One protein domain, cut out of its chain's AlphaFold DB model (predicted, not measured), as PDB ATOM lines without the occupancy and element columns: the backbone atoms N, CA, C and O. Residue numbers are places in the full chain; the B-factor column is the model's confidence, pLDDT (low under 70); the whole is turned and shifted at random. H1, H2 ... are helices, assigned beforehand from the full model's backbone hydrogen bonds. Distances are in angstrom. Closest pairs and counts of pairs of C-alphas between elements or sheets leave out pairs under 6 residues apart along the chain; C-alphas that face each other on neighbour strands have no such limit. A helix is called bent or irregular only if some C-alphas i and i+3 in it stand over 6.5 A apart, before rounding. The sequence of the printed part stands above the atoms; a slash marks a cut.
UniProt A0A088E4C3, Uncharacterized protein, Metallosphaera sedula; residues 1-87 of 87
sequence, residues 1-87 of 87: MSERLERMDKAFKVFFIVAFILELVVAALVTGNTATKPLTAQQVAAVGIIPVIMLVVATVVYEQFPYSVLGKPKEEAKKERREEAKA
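This is residues 1 to 87 of the 87 residues of an uncharacterized protein of Metallosphaera sedula (UniProt A0A088E4C3). A long hairpin of two helices, H1 and H2, makes the body of the domain, and a third, short helix, H3, sticks out past one end of it with residues 78 to 84. H1 and H2 run side by side in opposite ways; residues 33 to 38 of the link between them stand free at one end of the hairpin, and H3 lies beyond the other end. The 87 printed residues hold three named helices, in the order H1, H2, H3, and no named strand; the class is all helix, with 62 residues in the helices. The whole is extended, a rod with a radius of gyration of the C-alphas of 20.1 A, and its C-alphas span 70 by 19 by 18 A.

H1 is residues 2 to 30, the longest helix with 29 residues; it begins with C-alpha 2 at (165.518, 134.429, 86.930) and measures 41.7 A from first to last C-alpha. H2 is residues 41 to 64, 24 residues and 35.0 A long, with C-alpha 41 at (199.952, 164.874, 95.558). It is neither bent nor irregular, but only just: C-alphas 48 and 51 are 6.2 A apart. H3 is residues 76 to 84, 12.3 A long, and ends with C-alpha 84 at (155.430, 125.797, 97.272).

H1 and H2 form a helical hairpin and run opposite ways at a shallow tilt of 4 degrees. They touch with a part of each alone, residues 23 to 30 of H1 and residues 43 to 51 of H2. Their closest C-alphas are those of Ala 27 and Val 47, 5.7 A apart, while their centres are 13.2 A apart. H3 touches no helix: it is apart from H1 and apart from H2. In H1 every O i to N i+4 pair is within hydrogen-bond range; in H2 17 of 20 such pairs are, and in H3 3 of 5.

The two C-alphas farthest apart are those of Lys 37 and Ala 87, at 69.9 A. Without the stretches that stand free, residues 33 to 38, 70 to 76 and 78 to 87, the body has 64 residues and spans 50 by 18 by 14 A. The link from H1 to H2, 10 residues, is short, and the link from H2 to H3, 11 residues, is long. The printed part has no cut and runs from the chain's first residue, Met 1, to its last, Ala 87. The mean pLDDT of the printed part is 71.0; it is under 70 in residues 1 to 6, 32 to 37 and 62 to 87.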
ATOM      1  N   MET A   1     161.920 135.056  84.618       49.69
ATOM      2  CA  MET A   1     162.429 136.225  85.379       49.69
ATOM      3  C   MET A   1     163.849 136.001  85.916       49.69
ATOM      4  O   MET A   1     164.650 136.921  85.848       49.69
ATOM      5  N   SER A   2     164.198 134.792  86.374       59.91
ATOM      6  CA  SER A   2     165.518 134.429  86.930       59.91
ATOM      7  C   SER A   2     166.707 134.564  85.965       59.91
ATOM      8  O   SER A   2     167.731 135.111  86.355       59.91
ATOM      9  N   GLU A   3     166.586 134.138  84.703       66.31
ATOM     10  CA  GLU A   3     167.719 134.188  83.753       66.31
ATOM     11  C   GLU A   3     168.195 135.611  83.427       66.31
ATOM     12  O   GLU A   3     169.386 135.839  83.216       66.31
ATOM     13  N   ARG A   4     167.277 136.584  83.390       67.44
ATOM     14  CA  ARG A   4     167.600 137.982  83.064       67.44
ATOM     15  C   ARG A   4     168.398 138.642  84.193       67.44
ATOM     16  O   ARG A   4     169.380 139.326  83.924       67.44
ATOM     17  N   LEU A   5     168.006 138.361  85.438       65.00
ATOM     18  CA  LEU A   5     168.704 138.786  86.655       65.00
ATOM     19  C   LEU A   5     170.092 138.141  86.768       65.00
ATOM     20  O   LEU A   5     171.063 138.839  87.038       65.00
ATOM     21  N   GLU A   6     170.214 136.842  86.478       68.50
ATOM     22  CA  GLU A   6     171.515 136.157  86.478       68.50
ATOM     23  C   GLU A   6     172.473 136.693  85.408       68.50
ATOM     24  O   GLU A   6     173.670 136.829  85.663       68.50
ATOM     25  N   ARG A   7     171.969 137.032  84.213       73.88
ATOM     26  CA  ARG A   7     172.790 137.671  83.173       73.88
ATOM     27  C   ARG A   7     173.279 139.051  83.593       73.88
ATOM     28  O   ARG A   7     174.437 139.359  83.335       73.88
ATOM     29  N   MET A   8     172.422 139.858  84.222       73.50
ATOM     30  CA  MET A   8     172.800 141.179  84.735       73.50
ATOM     31  C   MET A   8     173.856 141.085  85.838       73.50
ATOM     32  O   MET A   8     174.854 141.789  85.758       73.50
ATOM     33  N   ASP A   9     173.685 140.190  86.816       70.94
ATOM     34  CA  ASP A   9     174.668 139.971  87.889       70.94
ATOM     35  C   ASP A   9     176.022 139.513  87.329       70.94
ATOM     36  O   ASP A   9     177.075 140.049  87.676       70.94
ATOM     37  N   LYS A  10     176.006 138.566  86.384       77.12
ATOM     38  CA  LYS A  10     177.229 138.089  85.735       77.12
ATOM     39  C   LYS A  10     177.907 139.192  84.919       77.12
ATOM     40  O   LYS A  10     179.125 139.325  84.984       77.12
ATOM     41  N   ALA A  11     177.138 139.983  84.172       77.69
ATOM     42  CA  ALA A  11     177.659 141.107  83.399       77.69
ATOM     43  C   ALA A  11     178.245 142.198  84.305       77.69
ATOM     44  O   ALA A  11     179.331 142.693  84.018       77.69
ATOM     45  N   PHE A  12     177.580 142.513  85.420       78.25
ATOM     46  CA  PHE A  12     178.084 143.453  86.415       78.25
ATOM     47  C   PHE A  12     179.408 142.981  87.012       78.25
ATOM     48  O   PHE A  12     180.376 143.730  87.002       78.25
ATOM     49  N   LYS A  13     179.495 141.720  87.454       77.69
ATOM     50  CA  LYS A  13     180.741 141.152  87.993       77.69
ATOM     51  C   LYS A  13     181.883 141.201  86.981       77.69
ATOM     52  O   LYS A  13     182.992 141.585  87.336       77.69
ATOM     53  N   VAL A  14     181.615 140.852  85.721       81.94
ATOM     54  CA  VAL A  14     182.615 140.941  84.646       81.94
ATOM     55  C   VAL A  14     183.052 142.388  84.430       81.94
ATOM     56  O   VAL A  14     184.249 142.656  84.393       81.94
ATOM     57  N   PHE A  15     182.107 143.325  84.342       80.50
ATOM     58  CA  PHE A  15     182.407 144.747  84.186       80.50
ATOM     59  C   PHE A  15     183.235 145.284  85.357       80.50
ATOM     60  O   PHE A  15     184.216 145.988  85.142       80.50
ATOM     61  N   PHE A  16     182.889 144.898  86.583       80.88
ATOM     62  CA  PHE A  16     183.582 145.311  87.797       80.88
ATOM     63  C   PHE A  16     185.032 144.818  87.824       80.88
ATOM     64  O   PHE A  16     185.941 145.585  88.123       80.88
ATOM     65  N   ILE A  17     185.266 143.558  87.442       83.62
ATOM     66  CA  ILE A  17     186.619 142.993  87.330       83.62
ATOM     67  C   ILE A  17     187.424 143.721  86.248       83.62
ATOM     68  O   ILE A  17     188.586 144.053  86.465       83.62
ATOM     69  N   VAL A  18     186.821 143.998  85.088       84.56
ATOM     70  CA  VAL A  18     187.492 144.729  84.001       84.56
ATOM     71  C   VAL A  18     187.837 146.158  84.428       84.56
ATOM     72  O   VAL A  18     188.955 146.607  84.182       84.56
ATOM     73  N   ALA A  19     186.917 146.851  85.103       81.38
ATOM     74  CA  ALA A  19     187.142 148.188  85.644       81.38
ATOM     75  C   ALA A  19     188.279 148.198  86.677       81.38
ATOM     76  O   ALA A  19     189.163 149.047  86.597       81.38
ATOM     77  N   PHE A  20     188.317 147.203  87.566       83.25
ATOM     78  CA  PHE A  20     189.390 147.043  88.546       83.25
ATOM     79  C   PHE A  20     190.760 146.809  87.889       83.25
ATOM     80  O   PHE A  20     191.762 147.403  88.278       83.25
ATOM     81  N   ILE A  21     190.832 145.969  86.852       87.94
ATOM     82  CA  ILE A  21     192.089 145.746  86.121       87.94
ATOM     83  C   ILE A  21     192.538 147.032  85.412       87.94
ATOM     84  O   ILE A  21     193.721 147.369  85.446       87.94
ATOM     85  N   LEU A  22     191.608 147.766  84.794       84.50
ATOM     86  CA  LEU A  22     191.901 149.057  84.168       84.50
ATOM     87  C   LEU A  22     192.424 150.079  85.182       84.50
ATOM     88  O   LEU A  22     193.363 150.804  84.863       84.50
ATOM     89  N   GLU A  23     191.878 150.108  86.396       83.12
ATOM     90  CA  GLU A  23     192.378 150.949  87.487       83.12
ATOM     91  C   GLU A  23     193.850 150.651  87.799       83.12
ATOM     92  O   GLU A  23     194.660 151.576  87.851       83.12
ATOM     93  N   LEU A  24     194.229 149.374  87.918       84.12
ATOM     94  CA  LEU A  24     195.622 148.982  88.156       84.12
ATOM     95  C   LEU A  24     196.554 149.421  87.017       84.12
ATOM     96  O   LEU A  24     197.673 149.870  87.271       84.12
ATOM     97  N   VAL A  25     196.095 149.324  85.766       85.62
ATOM     98  CA  VAL A  25     196.860 149.781  84.595       85.62
ATOM     99  C   VAL A  25     197.029 151.301  84.619       85.62
ATOM    100  O   VAL A  25     198.142 151.793  84.444       85.62
ATOM    101  N   VAL A  26     195.956 152.053  84.871       81.75
ATOM    102  CA  VAL A  26     196.003 153.519  84.968       81.75
ATOM    103  C   VAL A  26     196.913 153.949  86.114       81.75
ATOM    104  O   VAL A  26     197.748 154.829  85.921       81.75
ATOM    105  N   ALA A  27     196.830 153.295  87.273       78.12
ATOM    106  CA  ALA A  27     197.729 153.539  88.390       78.12
ATOM    107  C   ALA A  27     199.192 153.301  87.990       78.12
ATOM    108  O   ALA A  27     200.029 154.183  88.172       78.12
ATOM    109  N   ALA A  28     199.515 152.162  87.371       79.69
ATOM    110  CA  ALA A  28     200.869 151.862  86.905       79.69
ATOM    111  C   ALA A  28     201.401 152.895  85.888       79.69
ATOM    112  O   ALA A  28     202.566 153.287  85.955       79.69
ATOM    113  N   LEU A  29     200.547 153.382  84.981       81.25
ATOM    114  CA  LEU A  29     200.902 154.419  84.006       81.25
ATOM    115  C   LEU A  29     201.103 155.794  84.658       81.25
ATOM    116  O   LEU A  29     202.103 156.456  84.388       81.25
ATOM    117  N   VAL A  30     200.188 156.220  85.534       78.19
ATOM    118  CA  VAL A  30     200.235 157.528  86.215       78.19
ATOM    119  C   VAL A  30     201.405 157.603  87.193       78.19
ATOM    120  O   VAL A  30     202.038 158.650  87.335       78.19
ATOM    121  N   THR A  31     201.718 156.485  87.848       74.00
ATOM    122  CA  THR A  31     202.886 156.364  88.724       74.00
ATOM    123  C   THR A  31     204.192 156.227  87.940       74.00
ATOM    124  O   THR A  31     205.253 156.393  88.523       74.00
ATOM    125  N   GLY A  32     204.163 155.977  86.625       68.94
ATOM    126  CA  GLY A  32     205.337 156.064  85.746       68.94
ATOM    127  C   GLY A  32     206.548 155.240  86.199       68.94
ATOM    128  O   GLY A  32     207.680 155.630  85.918       68.94
ATOM    129  N   ASN A  33     206.331 154.142  86.931       63.44
ATOM    130  CA  ASN A  33     207.393 153.355  87.563       63.44
ATOM    131  C   ASN A  33     208.281 154.170  88.537       63.44
ATOM    132  O   ASN A  33     209.489 153.943  88.639       63.44
ATOM    133  N   THR A  34     207.709 155.134  89.272       61.03
ATOM    134  CA  THR A  34     208.392 155.865  90.352       61.03
ATOM    135  C   THR A  34     208.583 154.978  91.584       61.03
ATOM    136  O   THR A  34     208.063 155.256  92.658       61.03
ATOM    137  N   ALA A  35     209.354 153.900  91.453       61.06
ATOM    138  CA  ALA A  35     209.805 153.106  92.596       61.06
ATOM    139  C   ALA A  35     210.824 153.875  93.467       61.06
ATOM    140  O   ALA A  35     211.069 153.510  94.611       61.06
ATOM    141  N   THR A  36     211.424 154.944  92.928       59.44
ATOM    142  CA  THR A  36     212.540 155.682  93.546       59.44
ATOM    143  C   THR A  36     212.289 157.182  93.724       59.44
ATOM    144  O   THR A  36     213.172 157.895  94.197       59.44
ATOM    145  N   LYS A  37     211.100 157.688  93.364       68.44
ATOM    146  CA  LYS A  37     210.723 159.100  93.535       68.44
ATOM    147  C   LYS A  37     209.381 159.206  94.258       68.44
ATOM    148  O   LYS A  37     208.475 158.444  93.928       68.44
ATOM    149  N   PRO A  38     209.230 160.138  95.214       72.00
ATOM    150  CA  PRO A  38     207.948 160.363  95.861       72.00
ATOM    151  C   PRO A  38     206.918 160.807  94.819       72.00
ATOM    152  O   PRO A  38     207.204 161.667  93.982       72.00
ATOM    153  N   LEU A  39     205.729 160.207  94.866       75.38
ATOM    154  CA  LEU A  39     204.622 160.625  94.017       75.38
ATOM    155  C   LEU A  39     204.187 162.042  94.383       75.38
ATOM    156  O   LEU A  39     204.148 162.422  95.554       75.38
ATOM    157  N   THR A  40     203.801 162.814  93.374       82.12
ATOM    158  CA  THR A  40     203.170 164.116  93.597       82.12
ATOM    159  C   THR A  40     201.770 163.931  94.188       82.12
ATOM    160  O   THR A  40     201.069 162.969  93.868       82.12
ATOM    161  N   ALA A  41     201.314 164.883  95.010       79.19
ATOM    162  CA  ALA A  41     199.952 164.874  95.558       79.19
ATOM    163  C   ALA A  41     198.880 164.756  94.456       79.19
ATOM    164  O   ALA A  41     197.847 164.118  94.643       79.19
ATOM    165  N   GLN A  42     199.167 165.317  93.280       80.50
ATOM    166  CA  GLN A  42     198.298 165.270  92.110       80.50
ATOM    167  C   GLN A  42     198.199 163.858  91.504       80.50
ATOM    168  O   GLN A  42     197.105 163.435  91.142       80.50
ATOM    169  N   GLN A  43     199.300 163.094  91.462       78.88
ATOM    170  CA  GLN A  43     199.283 161.683  91.044       78.88
ATOM    171  C   GLN A  43     198.521 160.805  92.040       78.88
ATOM    172  O   GLN A  43     197.738 159.953  91.631       78.88
ATOM    173  N   VAL A  44     198.705 161.036  93.345       81.06
ATOM    174  CA  VAL A  44     197.987 160.288  94.390       81.06
ATOM    175  C   VAL A  44     196.483 160.556  94.315       81.06
ATOM    176  O   VAL A  44     195.697 159.615  94.353       81.06
ATOM    177  N   ALA A  45     196.071 161.814  94.142       82.12
ATOM    178  CA  ALA A  45     194.662 162.171  93.984       82.12
ATOM    179  C   ALA A  45     194.047 161.580  92.703       82.12
ATOM    180  O   ALA A  45     192.920 161.090  92.733       82.12
ATOM    181  N   ALA A  46     194.794 161.584  91.593       80.69
ATOM    182  CA  ALA A  46     194.336 161.033  90.319       80.69
ATOM    183  C   ALA A  46     194.090 159.518  90.380       80.69
ATOM    184  O   ALA A  46     193.135 159.036  89.780       80.69
ATOM    185  N   VAL A  47     194.913 158.769  91.119       79.25
ATOM    186  CA  VAL A  47     194.696 157.328  91.326       79.25
ATOM    187  C   VAL A  47     193.630 157.082  92.399       79.25
ATOM    188  O   VAL A  47     192.759 156.241  92.219       79.25
ATOM    189  N   GLY A  48     193.644 157.853  93.490       79.69
ATOM    190  CA  GLY A  48     192.750 157.670  94.637       79.69
ATOM    191  C   GLY A  48     191.276 158.005  94.382       79.69
ATOM    192  O   GLY A  48     190.417 157.529  95.119       79.69
ATOM    193  N   ILE A  49     190.950 158.775  93.339       83.94
ATOM    194  CA  ILE A  49     189.550 159.070  92.989       83.94
ATOM    195  C   ILE A  49     188.846 157.899  92.288       83.94
ATOM    196  O   ILE A  49     187.628 157.758  92.389       83.94
ATOM    197  N   ILE A  50     189.604 157.034  91.612       80.06
ATOM    198  CA  ILE A  50     189.084 155.878  90.875       80.06
ATOM    199  C   ILE A  50     188.357 154.878  91.797       80.06
ATOM    200  O   ILE A  50     187.193 154.577  91.514       80.06
ATOM    201  N   PRO A  51     188.936 154.429  92.932       81.19
ATOM    202  CA  PRO A  51     188.253 153.491  93.820       81.19
ATOM    203  C   PRO A  51     187.034 154.124  94.500       81.19
ATOM    204  O   PRO A  51     186.042 153.438  94.742       81.19
ATOM    205  N   VAL A  52     187.056 155.440  94.756       86.69
ATOM    206  CA  VAL A  52     185.896 156.177  95.288       86.69
ATOM    207  C   VAL A  52     184.733 156.126  94.297       86.69
ATOM    208  O   VAL A  52     183.608 155.819  94.687       86.69
ATOM    209  N   ILE A  53     184.995 156.358  93.007       82.50
ATOM    210  CA  ILE A  53     183.978 156.252  91.953       82.50
ATOM    211  C   ILE A  53     183.474 154.808  91.831       82.50
ATOM    212  O   ILE A  53     182.264 154.598  91.748       82.50
ATOM    213  N   MET A  54     184.362 153.807  91.872       80.62
ATOM    214  CA  MET A  54     183.956 152.395  91.847       80.62
ATOM    215  C   MET A  54     183.046 152.031  93.021       80.62
ATOM    216  O   MET A  54     182.063 151.321  92.817       80.62
ATOM    217  N   LEU A  55     183.331 152.535  94.224       85.00
ATOM    218  CA  LEU A  55     182.493 152.341  95.407       85.00
ATOM    219  C   LEU A  55     181.108 152.956  95.224       85.00
ATOM    220  O   LEU A  55     180.114 152.273  95.442       85.00
ATOM    221  N   VAL A  56     181.034 154.205  94.762       85.44
ATOM    222  CA  VAL A  56     179.753 154.877  94.501       85.44
ATOM    223  C   VAL A  56     178.930 154.093  93.478       85.44
ATOM    224  O   VAL A  56     177.750 153.833  93.704       85.44
ATOM    225  N   VAL A  57     179.548 153.661  92.376       80.81
ATOM    226  CA  VAL A  57     178.872 152.847  91.355       80.81
ATOM    227  C   VAL A  57     178.429 151.506  91.934       80.81
ATOM    228  O   VAL A  57     177.302 151.087  91.684       80.81
ATOM    229  N   ALA A  58     179.267 150.842  92.733       77.50
ATOM    230  CA  ALA A  58     178.909 149.591  93.389       77.50
ATOM    231  C   ALA A  58     177.694 149.764  94.304       77.50
ATOM    232  O   ALA A  58     176.778 148.953  94.232       77.50
ATOM    233  N   THR A  59     177.657 150.825  95.112       81.56
ATOM    234  CA  THR A  59     176.528 151.138  95.994       81.56
ATOM    235  C   THR A  59     175.252 151.383  95.193       81.56
ATOM    236  O   THR A  59     174.248 150.720  95.436       81.56
ATOM    237  N   VAL A  60     175.302 152.249  94.177       81.19
ATOM    238  CA  VAL A  60     174.142 152.571  93.323       81.19
ATOM    239  C   VAL A  60     173.627 151.344  92.568       81.19
ATOM    240  O   VAL A  60     172.426 151.182  92.359       81.19
ATOM    241  N   VAL A  61     174.528 150.469  92.126       71.56
ATOM    242  CA  VAL A  61     174.149 149.229  91.448       71.56
ATOM    243  C   VAL A  61     173.587 148.215  92.444       71.56
ATOM    244  O   VAL A  61     172.588 147.567  92.142       71.56
ATOM    245  N   TYR A  62     174.175 148.094  93.634       66.81
ATOM    246  CA  TYR A  62     173.690 147.199  94.683       66.81
ATOM    247  C   TYR A  62     172.277 147.573  95.140       66.81
ATOM    248  O   TYR A  62     171.447 146.688  95.299       66.81
ATOM    249  N   GLU A  63     171.968 148.866  95.262       67.81
ATOM    250  CA  GLU A  63     170.613 149.352  95.565       67.81
ATOM    251  C   GLU A  63     169.591 149.028  94.462       67.81
ATOM    252  O   GLU A  63     168.408 148.848  94.745       67.81
ATOM    253  N   GLN A  64     170.030 148.905  93.203       65.25
ATOM    254  CA  GLN A  64     169.176 148.474  92.088       65.25
ATOM    255  C   GLN A  64     168.965 146.953  92.037       65.25
ATOM    256  O   GLN A  64     168.073 146.483  91.326       65.25
ATOM    257  N   PHE A  65     169.750 146.168  92.783       58.56
ATOM    258  CA  PHE A  65     169.507 144.741  92.945       58.56
ATOM    259  C   PHE A  65     168.570 144.511  94.145       58.56
ATOM    260  O   PHE A  65     168.898 144.899  95.265       58.56
ATOM    261  N   PRO A  66     167.403 143.861  93.964       52.62
ATOM    262  CA  PRO A  66     166.525 143.534  95.085       52.62
ATOM    263  C   PRO A  66     167.289 142.686  96.107       52.62
ATOM    264  O   PRO A  66     168.073 141.826  95.700       52.62
ATOM    265  N   TYR A  67     167.041 142.936  97.402       48.38
ATOM    266  CA  TYR A  67     167.653 142.265  98.555       48.38
ATOM    267  C   TYR A  67     168.066 140.823  98.234       48.38
ATOM    268  O   TYR A  67     167.279 139.884  98.275       48.38
ATOM    269  N   SER A  68     169.353 140.679  97.932       48.72
ATOM    270  CA  SER A  68     170.113 139.461  98.116       48.72
ATOM    271  C   SER A  68     169.567 138.182  97.444       48.72
ATOM    272  O   SER A  68     169.111 137.243  98.091       48.72
ATOM    273  N   VAL A  69     169.857 138.041  96.146       50.81
ATOM    274  CA  VAL A  69     170.343 136.743  95.609       50.81
ATOM    275  C   VAL A  69     171.755 136.421  96.164       50.81
ATOM    276  O   VAL A  69     172.301 135.345  95.949       50.81
ATOM    277  N   LEU A  70     172.348 137.359  96.907       53.31
ATOM    278  CA  LEU A  70     173.669 137.328  97.535       53.31
ATOM    279  C   LEU A  70     173.698 136.694  98.943       53.31
ATOM    280  O   LEU A  70     174.721 136.785  99.615       53.31
ATOM    281  N   GLY A  71     172.612 136.055  99.398       47.53
ATOM    282  CA  GLY A  71     172.502 135.573 100.784       47.53
ATOM    283  C   GLY A  71     171.731 134.271 100.975       47.53
ATOM    284  O   GLY A  71     172.063 133.523 101.887       47.53
ATOM    285  N   LYS A  72     170.764 133.938 100.110       50.47
ATOM    286  CA  LYS A  72     170.214 132.577 100.074       50.47
ATOM    287  C   LYS A  72     171.003 131.746  99.061       50.47
ATOM    288  O   LYS A  72     171.032 132.119  97.883       50.47
ATOM    289  N   PRO A  73     171.629 130.626  99.473       49.84
ATOM    290  CA  PRO A  73     172.220 129.676  98.547       49.84
ATOM    291  C   PRO A  73     171.211 129.347  97.448       49.84
ATOM    292  O   PRO A  73     170.039 129.073  97.713       49.84
ATOM    293  N   LYS A  74     171.668 129.371  96.195       57.50
ATOM    294  CA  LYS A  74     170.840 129.145  95.000       57.50
ATOM    295  C   LYS A  74     170.012 127.850  95.078       57.50
ATOM    296  O   LYS A  74     168.977 127.748  94.424       57.50
ATOM    297  N   GLU A  75     170.463 126.876  95.869       57.41
ATOM    298  CA  GLU A  75     169.760 125.619  96.136       57.41
ATOM    299  C   GLU A  75     168.568 125.755  97.090       57.41
ATOM    300  O   GLU A  75     167.538 125.129  96.848       57.41
ATOM    301  N   GLU A  76     168.651 126.594  98.122       59.12
ATOM    302  CA  GLU A  76     167.564 126.790  99.092       59.12
ATOM    303  C   GLU A  76     166.388 127.530  98.449       59.12
ATOM    304  O   GLU A  76     165.250 127.071  98.517       59.12
ATOM    305  N   ALA A  77     166.677 128.570  97.662       58.44
ATOM    306  CA  ALA A  77     165.673 129.289  96.870       58.44
ATOM    307  C   ALA A  77     165.046 128.438  95.741       58.44
ATOM    308  O   ALA A  77     164.029 128.814  95.143       58.44
ATOM    309  N   LYS A  78     165.679 127.311  95.388       58.78
ATOM    310  CA  LYS A  78     165.169 126.342  94.408       58.78
ATOM    311  C   LYS A  78     164.377 125.219  95.084       58.78
ATOM    312  O   LYS A  78     163.480 124.679  94.442       58.78
ATOM    313  N   LYS A  79     164.675 124.893  96.347       59.94
ATOM    314  CA  LYS A  79     163.889 123.975  97.186       59.94
ATOM    315  C   LYS A  79     162.573 124.604  97.639       59.94
ATOM    316  O   LYS A  79     161.545 124.003  97.356       59.94
ATOM    317  N   GLU A  80     162.589 125.822  98.195       59.94
ATOM    318  CA  GLU A  80     161.368 126.532  98.642       59.94
ATOM    319  C   GLU A  80     160.330 126.618  97.511       59.94
ATOM    320  O   GLU A  80     159.211 126.136  97.649       59.94
ATOM    321  N   ARG A  81     160.730 127.075  96.314       62.34
ATOM    322  CA  ARG A  81     159.825 127.134  95.149       62.34
ATOM    323  C   ARG A  81     159.283 125.783  94.685       62.34
ATOM    324  O   ARG A  81     158.262 125.734  94.008       62.34
ATOM    325  N   ARG A  82     159.993 124.688  94.963       61.28
ATOM    326  CA  ARG A  82     159.583 123.336  94.561       61.28
ATOM    327  C   ARG A  82     158.661 122.693  95.594       61.28
ATOM    328  O   ARG A  82     157.933 121.776  95.229       61.28
ATOM    329  N   GLU A  83     158.713 123.149  96.839       58.38
ATOM    330  CA  GLU A  83     157.772 122.788  97.900       58.38
ATOM    331  C   GLU A  83     156.489 123.618  97.795       58.38
ATOM    332  O   GLU A  83     155.410 123.039  97.804       58.38
ATOM    333  N   GLU A  84     156.588 124.926  97.539       60.72
ATOM    334  CA  GLU A  84     155.430 125.797  97.272       60.72
ATOM    335  C   GLU A  84     154.645 125.382  96.021       60.72
ATOM    336  O   GLU A  84     153.427 125.463  96.006       60.72
ATOM    337  N   ALA A  85     155.317 124.897  94.971       61.06
ATOM    338  CA  ALA A  85     154.650 124.402  93.761       61.06
ATOM    339  C   ALA A  85     154.025 123.000  93.917       61.06
ATOM    340  O   ALA A  85     153.441 122.484  92.963       61.06
ATOM    341  N   LYS A  86     154.224 122.347  95.068       55.59
ATOM    342  CA  LYS A  86     153.671 121.025  95.391       55.59
ATOM    343  C   LYS A  86     152.606 121.066  96.493       55.59
ATOM    344  O   LYS A  86     151.981 120.028  96.714       55.59
ATOM    345  N   ALA A  87     152.446 122.200  97.173       51.16
ATOM    346  CA  ALA A  87     151.340 122.485  98.083       51.16
ATOM    347  C   ALA A  87     150.137 123.027  97.297       51.16
ATOM    348  O   ALA A  87     148.999 122.719  97.710       51.16
TER     349      ALA A  87